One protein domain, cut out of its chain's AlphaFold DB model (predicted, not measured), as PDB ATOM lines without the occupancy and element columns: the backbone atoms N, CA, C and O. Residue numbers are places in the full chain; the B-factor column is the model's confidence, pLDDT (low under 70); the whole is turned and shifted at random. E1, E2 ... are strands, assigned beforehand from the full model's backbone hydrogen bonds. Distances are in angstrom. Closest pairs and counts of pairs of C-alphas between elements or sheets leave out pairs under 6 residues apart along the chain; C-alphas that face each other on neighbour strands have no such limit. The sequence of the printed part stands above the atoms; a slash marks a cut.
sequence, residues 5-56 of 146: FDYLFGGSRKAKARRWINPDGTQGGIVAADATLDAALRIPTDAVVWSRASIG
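What this domain is: This is residues 5 to 56 of the 146 residues of an uncharacterized protein of Xanthomonadaceae bacterium (UniProt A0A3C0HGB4). With little regular structure, this is a strongly twisted ribbon of three strands, a meander in which each is the antiparallel neighbour of the one before; the long unnamed stretch of residues 33 to 56 loops back, pairing parallel at residues 48 to 49 with residues 30 to 31 of E3. The printed part has 52 residues, no named helix and strands E1, E2, E3, in that order along the chain and across the sheet; it is all strand, with 20 residues in named elements. It is compact, with a radius of gyration of the C-alphas of 10.4 A, and spans 32 by 19 by 15 A.

How they stand to each other: Start with E1, residues 5 to 9, in a hairpin with E2, residues 13 to 21, at 116 degrees; N 7 and O 15 are 2.9 A apart, within hydrogen-bond range. E2 bends by 60 degrees at residue 16. Its residues 17 to 21 pair with E3, residues 27 to 32, in a hairpin at 150 degrees; N 18 and O 31, 2.8 A apart, are within hydrogen-bond range.

Where its parts are: Find C-alpha 5 at (35.829, 7.105, -30.971), where E1 begins its 12.2 A. E2 runs 23.0 A, and E3 runs 15.0 A to C-alpha 32 at (43.093, 2.386, -27.219).

The domain as a whole: The farthest C-alphas, of Ser 12 and Asp 24, are 32.4 A apart. The printed part has no cut, and both links are tight. Residue 56 has pLDDT under 70.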
ATOM      1  N   PHE A   5      37.172   7.171 -31.540       96.06
ATOM      2  CA  PHE A   5      35.829   7.105 -30.971       96.06
ATOM      3  C   PHE A   5      35.889   6.730 -29.490       96.06
ATOM      4  O   PHE A   5      36.906   6.250 -28.990       96.06
ATOM      5  N   ASP A   6      34.800   6.974 -28.769       96.25
ATOM      6  CA  ASP A   6      34.673   6.533 -27.384       96.25
ATOM      7  C   ASP A   6      34.382   5.028 -27.327       96.25
ATOM      8  O   ASP A   6      33.424   4.558 -27.939       96.25
ATOM      9  N   TYR A   7      35.156   4.279 -26.543       95.44
ATOM     10  CA  TYR A   7      34.961   2.843 -26.351       95.44
ATOM     11  C   TYR A   7      34.981   2.463 -24.868       95.44
ATOM     12  O   TYR A   7      35.744   3.034 -24.086       95.44
ATOM     13  N   LEU A   8      34.132   1.505 -24.481       94.62
ATOM     14  CA  LEU A   8      34.034   0.978 -23.120       94.62
ATOM     15  C   LEU A   8      34.872  -0.301 -22.991       94.62
ATOM     16  O   LEU A   8      34.426  -1.393 -23.336       94.62
ATOM     17  N   PHE A   9      36.089  -0.165 -22.473       89.19
ATOM     18  CA  PHE A   9      36.995  -1.281 -22.215       89.19
ATOM     19  C   PHE A   9      36.535  -2.073 -20.988       89.19
ATOM     20  O   PHE A   9      36.322  -1.503 -19.914       89.19
ATOM     21  N   GLY A  10      36.364  -3.389 -21.159       83.19
ATOM     22  CA  GLY A  10      36.029  -4.321 -20.075       83.19
ATOM     23  C   GLY A  10      34.738  -3.997 -19.319       83.19
ATOM     24  O   GLY A  10      34.610  -4.372 -18.160       83.19
ATOM     25  N   GLY A  11      33.816  -3.248 -19.932       86.81
ATOM     26  CA  GLY A  11      32.543  -2.866 -19.316       86.81
ATOM     27  C   GLY A  11      32.614  -1.744 -18.270       86.81
ATOM     28  O   GLY A  11      31.570  -1.342 -17.771       86.81
ATOM     29  N   SER A  12      33.796  -1.205 -17.945       84.94
ATOM     30  CA  SER A  12      33.949  -0.240 -16.837       84.94
ATOM     31  C   SER A  12      34.809   0.988 -17.146       84.94
ATOM     32  O   SER A  12      34.709   1.990 -16.440       84.94
ATOM     33  N   ARG A  13      35.631   0.969 -18.206       86.94
ATOM     34  CA  ARG A  13      36.553   2.071 -18.521       86.94
ATOM     35  C   ARG A  13      36.276   2.678 -19.892       86.94
ATOM     36  O   ARG A  13      36.629   2.097 -20.912       86.94
ATOM     37  N   LYS A  14      35.688   3.877 -19.924       93.25
ATOM     38  CA  LYS A  14      35.470   4.635 -21.164       93.25
ATOM     39  C   LYS A  14      36.735   5.417 -21.542       93.25
ATOM     40  O   LYS A  14      37.230   6.200 -20.735       93.25
ATOM     41  N   ALA A  15      37.267   5.207 -22.744       94.06
ATOM     42  CA  ALA A  15      38.445   5.919 -23.253       94.06
ATOM     43  C   ALA A  15      38.401   6.062 -24.783       94.06
ATOM     44  O   ALA A  15      37.607   5.399 -25.452       94.06
ATOM     45  N   LYS A  16      39.261   6.926 -25.341       97.00
ATOM     46  CA  LYS A  16      39.421   7.053 -26.795       97.00
ATOM     47  C   LYS A  16      40.069   5.799 -27.373       97.00
ATOM     48  O   LYS A  16      41.059   5.303 -26.835       97.00
ATOM     49  N   ALA A  17      39.531   5.319 -28.483       96.81
ATOM     50  CA  ALA A  17      40.011   4.161 -29.219       96.81
ATOM     51  C   ALA A  17      39.989   4.423 -30.727       96.81
ATOM     52  O   ALA A  17      39.355   5.368 -31.191       96.81
ATOM     53  N   ARG A  18      40.673   3.575 -31.488       96.00
ATOM     54  CA  ARG A  18      40.713   3.565 -32.951       96.00
ATOM     55  C   ARG A  18      40.541   2.145 -33.478       96.00
ATOM     56  O   ARG A  18      40.860   1.180 -32.780       96.00
ATOM     57  N   ARG A  19      40.072   2.017 -34.721       95.06
ATOM     58  CA  ARG A  19      40.178   0.755 -35.466       95.06
ATOM     59  C   ARG A  19      41.615   0.604 -35.951       95.06
ATOM     60  O   ARG A  19      42.163   1.535 -36.542       95.06
ATOM     61  N   TRP A  20      42.231  -0.534 -35.654       95.44
ATOM     62  CA  TRP A  20      43.551  -0.847 -36.186       95.44
ATOM     63  C   TRP A  20      43.454  -1.150 -37.680       95.44
ATOM     64  O   TRP A  20      42.461  -1.721 -38.126       95.44
ATOM     65  N   ILE A  21      44.485  -0.786 -38.434       95.19
ATOM     66  CA  ILE A  21      44.649  -1.188 -39.830       95.19
ATOM     67  C   ILE A  21      45.903  -2.050 -39.872       95.19
ATOM     68  O   ILE A  21      46.980  -1.588 -39.503       95.19
ATOM     69  N   ASN A  22      45.737  -3.311 -40.262       94.69
ATOM     70  CA  ASN A  22      46.833  -4.258 -40.392       94.69
ATOM     71  C   ASN A  22      47.770  -3.839 -41.542       94.69
ATOM     72  O   ASN A  22      47.340  -3.123 -42.451       94.69
ATOM     73  N   PRO A  23      49.025  -4.327 -41.569       93.88
ATOM     74  CA  PRO A  23      49.985  -3.995 -42.628       93.88
ATOM     75  C   PRO A  23      49.519  -4.327 -44.054       93.88
ATOM     76  O   PRO A  23      49.964  -3.696 -45.007       93.88
ATOM     77  N   ASP A  24      48.613  -5.295 -44.210       94.94
ATOM     78  CA  ASP A  24      48.000  -5.677 -45.490       94.94
ATOM     79  C   ASP A  24      46.801  -4.792 -45.889       94.94
ATOM     80  O   ASP A  24      46.115  -5.076 -46.868       94.94
ATOM     81  N   GLY A  25      46.517  -3.738 -45.120       94.31
ATOM     82  CA  GLY A  25      45.384  -2.837 -45.317       94.31
ATOM     83  C   GLY A  25      44.053  -3.364 -44.774       94.31
ATOM     84  O   GLY A  25      43.060  -2.637 -44.801       94.31
ATOM     85  N   THR A  26      44.001  -4.595 -44.254       95.75
ATOM     86  CA  THR A  26      42.771  -5.133 -43.656       95.75
ATOM     87  C   THR A  26      42.464  -4.455 -42.326       95.75
ATOM     88  O   THR A  26      43.358  -4.060 -41.576       95.75
ATOM     89  N   GLN A  27      41.179  -4.324 -41.998       95.19
ATOM     90  CA  GLN A  27      40.780  -3.804 -40.694       95.19
ATOM     91  C   GLN A  27      41.103  -4.826 -39.597       95.19
ATOM     92  O   GLN A  27      40.766  -6.003 -39.716       95.19
ATOM     93  N   GLY A  28      41.722  -4.362 -38.518       94.88
ATOM     94  CA  GLY A  28      41.959  -5.120 -37.300       94.88
ATOM     95  C   GLY A  28      40.992  -4.773 -36.167       94.88
ATOM     96  O   GLY A  28      39.891  -4.254 -36.377       94.88
ATOM     97  N   GLY A  29      41.409  -5.092 -34.946       95.00
ATOM     98  CA  GLY A  29      40.623  -4.912 -33.725       95.00
ATOM     99  C   GLY A  29      40.495  -3.466 -33.237       95.00
ATOM    100  O   GLY A  29      40.795  -2.493 -33.939       95.00
ATOM    101  N   ILE A  30      40.026  -3.323 -31.998       95.88
ATOM    102  CA  ILE A  30      39.881  -2.030 -31.315       95.88
ATOM    103  C   ILE A  30      41.130  -1.767 -30.483       95.88
ATOM    104  O   ILE A  30      41.501  -2.578 -29.642       95.88
ATOM    105  N   VAL A  31      41.758  -0.615 -30.683       95.50
ATOM    106  CA  VAL A  31      42.991  -0.232 -29.991       95.50
ATOM    107  C   VAL A  31      42.774   1.081 -29.260       95.50
ATOM    108  O   VAL A  31      42.337   2.057 -29.866       95.50
ATOM    109  N   ALA A  32      43.088   1.132 -27.967       95.12
ATOM    110  CA  ALA A  32      43.093   2.386 -27.219       95.12
ATOM    111  C   ALA A  32      44.043   3.414 -27.858       95.12
ATOM    112  O   ALA A  32      45.136   3.079 -28.308       95.12
ATOM    113  N   ALA A  33      43.632   4.680 -27.903       94.56
ATOM    114  CA  ALA A  33      44.383   5.731 -28.591       94.56
ATOM    115  C   ALA A  33      45.769   5.996 -27.971       94.56
ATOM    116  O   ALA A  33      46.660   6.478 -28.662       94.56
ATOM    117  N   ASP A  34      45.948   5.661 -26.691       89.94
ATOM    118  CA  ASP A  34      47.198   5.786 -25.937       89.94
ATOM    119  C   ASP A  34      48.005   4.474 -25.858       89.94
ATOM    120  O   ASP A  34      48.981   4.401 -25.112       89.94
ATOM    121  N   ALA A  35      47.613   3.427 -26.591       89.44
ATOM    122  CA  ALA A  35      48.419   2.216 -26.726       89.44
ATOM    123  C   ALA A  35      49.584   2.445 -27.703       89.44
ATOM    124  O   ALA A  35      49.421   3.063 -28.760       89.44
ATOM    125  N   THR A  36      50.760   1.913 -27.370       90.31
ATOM    126  CA  THR A  36      51.958   1.953 -28.221       90.31
ATOM    127  C   THR A  36      52.161   0.587 -28.856       90.31
ATOM    128  O   THR A  36      52.455  -0.385 -28.168       90.31
ATOM    129  N   LEU A  37      51.967   0.511 -30.170       86.44
ATOM    130  CA  LEU A  37      52.002  -0.736 -30.927       86.44
ATOM    131  C   LEU A  37      52.983  -0.608 -32.082       86.44
ATOM    132  O   LEU A  37      53.001   0.427 -32.754       86.44
ATOM    133  N   ASP A  38      53.749  -1.666 -32.323       88.06
ATOM    134  CA  ASP A  38      54.534  -1.786 -33.544       88.06
ATOM    135  C   ASP A  38      53.623  -1.762 -34.786       88.06
ATOM    136  O   ASP A  38      52.543  -2.360 -34.805       88.06
ATOM    137  N   ALA A  39      54.039  -1.037 -35.827       87.56
ATOM    138  CA  ALA A  39      53.237  -0.852 -37.035       87.56
ATOM    139  C   ALA A  39      53.045  -2.153 -37.835       87.56
ATOM    140  O   ALA A  39      52.080  -2.251 -38.592       87.56
ATOM    141  N   ALA A  40      53.923  -3.144 -37.662       88.50
ATOM    142  CA  ALA A  40      53.836  -4.452 -38.304       88.50
ATOM    143  C   ALA A  40      52.851  -5.409 -37.603       88.50
ATOM    144  O   ALA A  40      52.585  -6.499 -38.118       88.50
ATOM    145  N   LEU A  41      52.282  -5.032 -36.450       86.94
ATOM    146  CA  LEU A  41      51.370  -5.905 -35.716       86.94
ATOM    147  C   LEU A  41      50.092  -6.196 -36.504       86.94
ATOM    148  O   LEU A  41      49.387  -5.299 -36.975       86.94
ATOM    149  N   ARG A  42      49.743  -7.483 -36.558       90.31
ATOM    150  CA  ARG A  42      48.429  -7.939 -37.004       90.31
ATOM    151  C   ARG A  42      47.511  -8.093 -35.797       90.31
ATOM    152  O   ARG A  42      47.794  -8.881 -34.899       90.31
ATOM    153  N   ILE A  43      46.393  -7.376 -35.800       90.25
ATOM    154  CA  ILE A  43      45.391  -7.416 -34.731       90.25
ATOM    155  C   ILE A  43      44.101  -8.006 -35.308       90.25
ATOM    156  O   ILE A  43      43.511  -7.384 -36.194       90.25
ATOM    157  N   PRO A  44      43.640  -9.176 -34.835       90.81
ATOM    158  CA  PRO A  44      42.352  -9.746 -35.229       90.81
ATOM    159  C   PRO A  44      41.187  -8.778 -34.989       90.81
ATOM    160  O   PRO A  44      41.231  -7.954 -34.076       90.81
ATOM    161  N   THR A  45      40.136  -8.860 -35.802       93.75
ATOM    162  CA  THR A  45      38.985  -7.936 -35.761       93.75
ATOM    163  C   THR A  45      38.191  -7.985 -34.456       93.75
ATOM    164  O   THR A  45      37.532  -7.004 -34.102       93.75
ATOM    165  N   ASP A  46      38.264  -9.101 -33.740       91.38
ATOM    166  CA  ASP A  46      37.635  -9.364 -32.446       91.38
ATOM    167  C   ASP A  46      38.538  -9.032 -31.245       91.38
ATOM    168  O   ASP A  46      38.077  -9.045 -30.102       91.38
ATOM    169  N   ALA A  47      39.804  -8.675 -31.477       90.62
ATOM    170  CA  ALA A  47      40.730  -8.317 -30.414       90.62
ATOM    171  C   ALA A  47      40.519  -6.879 -29.909       90.62
ATOM    172  O   ALA A  47      40.172  -5.954 -30.654       90.62
ATOM    173  N   VAL A  48      40.794  -6.681 -28.618       92.38
ATOM    174  CA  VAL A  48      40.750  -5.376 -27.950       92.38
ATOM    175  C   VAL A  48      42.076  -5.124 -27.240       92.38
ATOM    176  O   VAL A  48      42.431  -5.837 -26.303       92.38
ATOM    177  N   VAL A  49      42.791  -4.074 -27.645       90.06
ATOM    178  CA  VAL A  49      44.044  -3.632 -27.020       90.06
ATOM    179  C   VAL A  49      43.767  -2.458 -26.092       90.06
ATOM    180  O   VAL A  49      43.276  -1.406 -26.508       90.06
ATOM    181  N   TRP A  50      44.077  -2.655 -24.815       90.56
ATOM    182  CA  TRP A  50      43.728  -1.733 -23.742       90.56
ATOM    183  C   TRP A  50      44.653  -0.519 -23.664       90.56
ATOM    184  O   TRP A  50      45.762  -0.499 -24.194       90.56
ATOM    185  N   SER A  51      44.172   0.503 -22.957       85.44
ATOM    186  CA  SER A  51      44.914   1.740 -22.725       85.44
ATOM    187  C   SER A  51      46.247   1.484 -22.026       85.44
ATOM    188  O   SER A  51      46.302   0.732 -21.048       85.44
ATOM    189  N   ARG A  52      47.297   2.144 -22.533       77.31
ATOM    190  CA  ARG A  52      48.709   2.001 -22.123       77.31
ATOM    191  C   ARG A  52      49.326   0.622 -22.365       77.31
ATOM    192  O   ARG A  52      50.409   0.352 -21.848       77.31
ATOM    193  N   ALA A  53      48.680  -0.247 -23.144       78.25
ATOM    194  CA  ALA A  53      49.352  -1.444 -23.631       78.25
ATOM    195  C   ALA A  53      50.553  -1.037 -24.502       78.25
ATOM    196  O   ALA A  53      50.440  -0.139 -25.341       78.25
ATOM    197  N   SER A  54      51.684  -1.705 -24.288       73.56
ATOM    198  CA  SER A  54      52.877  -1.590 -25.124       73.56
ATOM    199  C   SER A  54      53.190  -2.967 -25.690       73.56
ATOM    200  O   SER A  54      53.486  -3.890 -24.929       73.56
ATOM    201  N   ILE A  55      53.044  -3.125 -27.004       76.00
ATOM    202  CA  ILE A  55      53.251  -4.400 -27.702       76.00
ATOM    203  C   ILE A  55      54.283  -4.147 -28.798       76.00
ATOM    204  O   ILE A  55      54.016  -3.423 -29.758       76.00
ATOM    205  N   GLY A  56      55.479  -4.699 -28.601       67.88
ATOM    206  CA  GLY A  56      56.579  -4.604 -29.556       67.88
ATOM    207  C   GLY A  56      56.503  -5.663 -30.653       67.88
ATOM    208  O   GLY A  56      55.681  -6.581 -30.599       67.88
TER     209      GLY A  56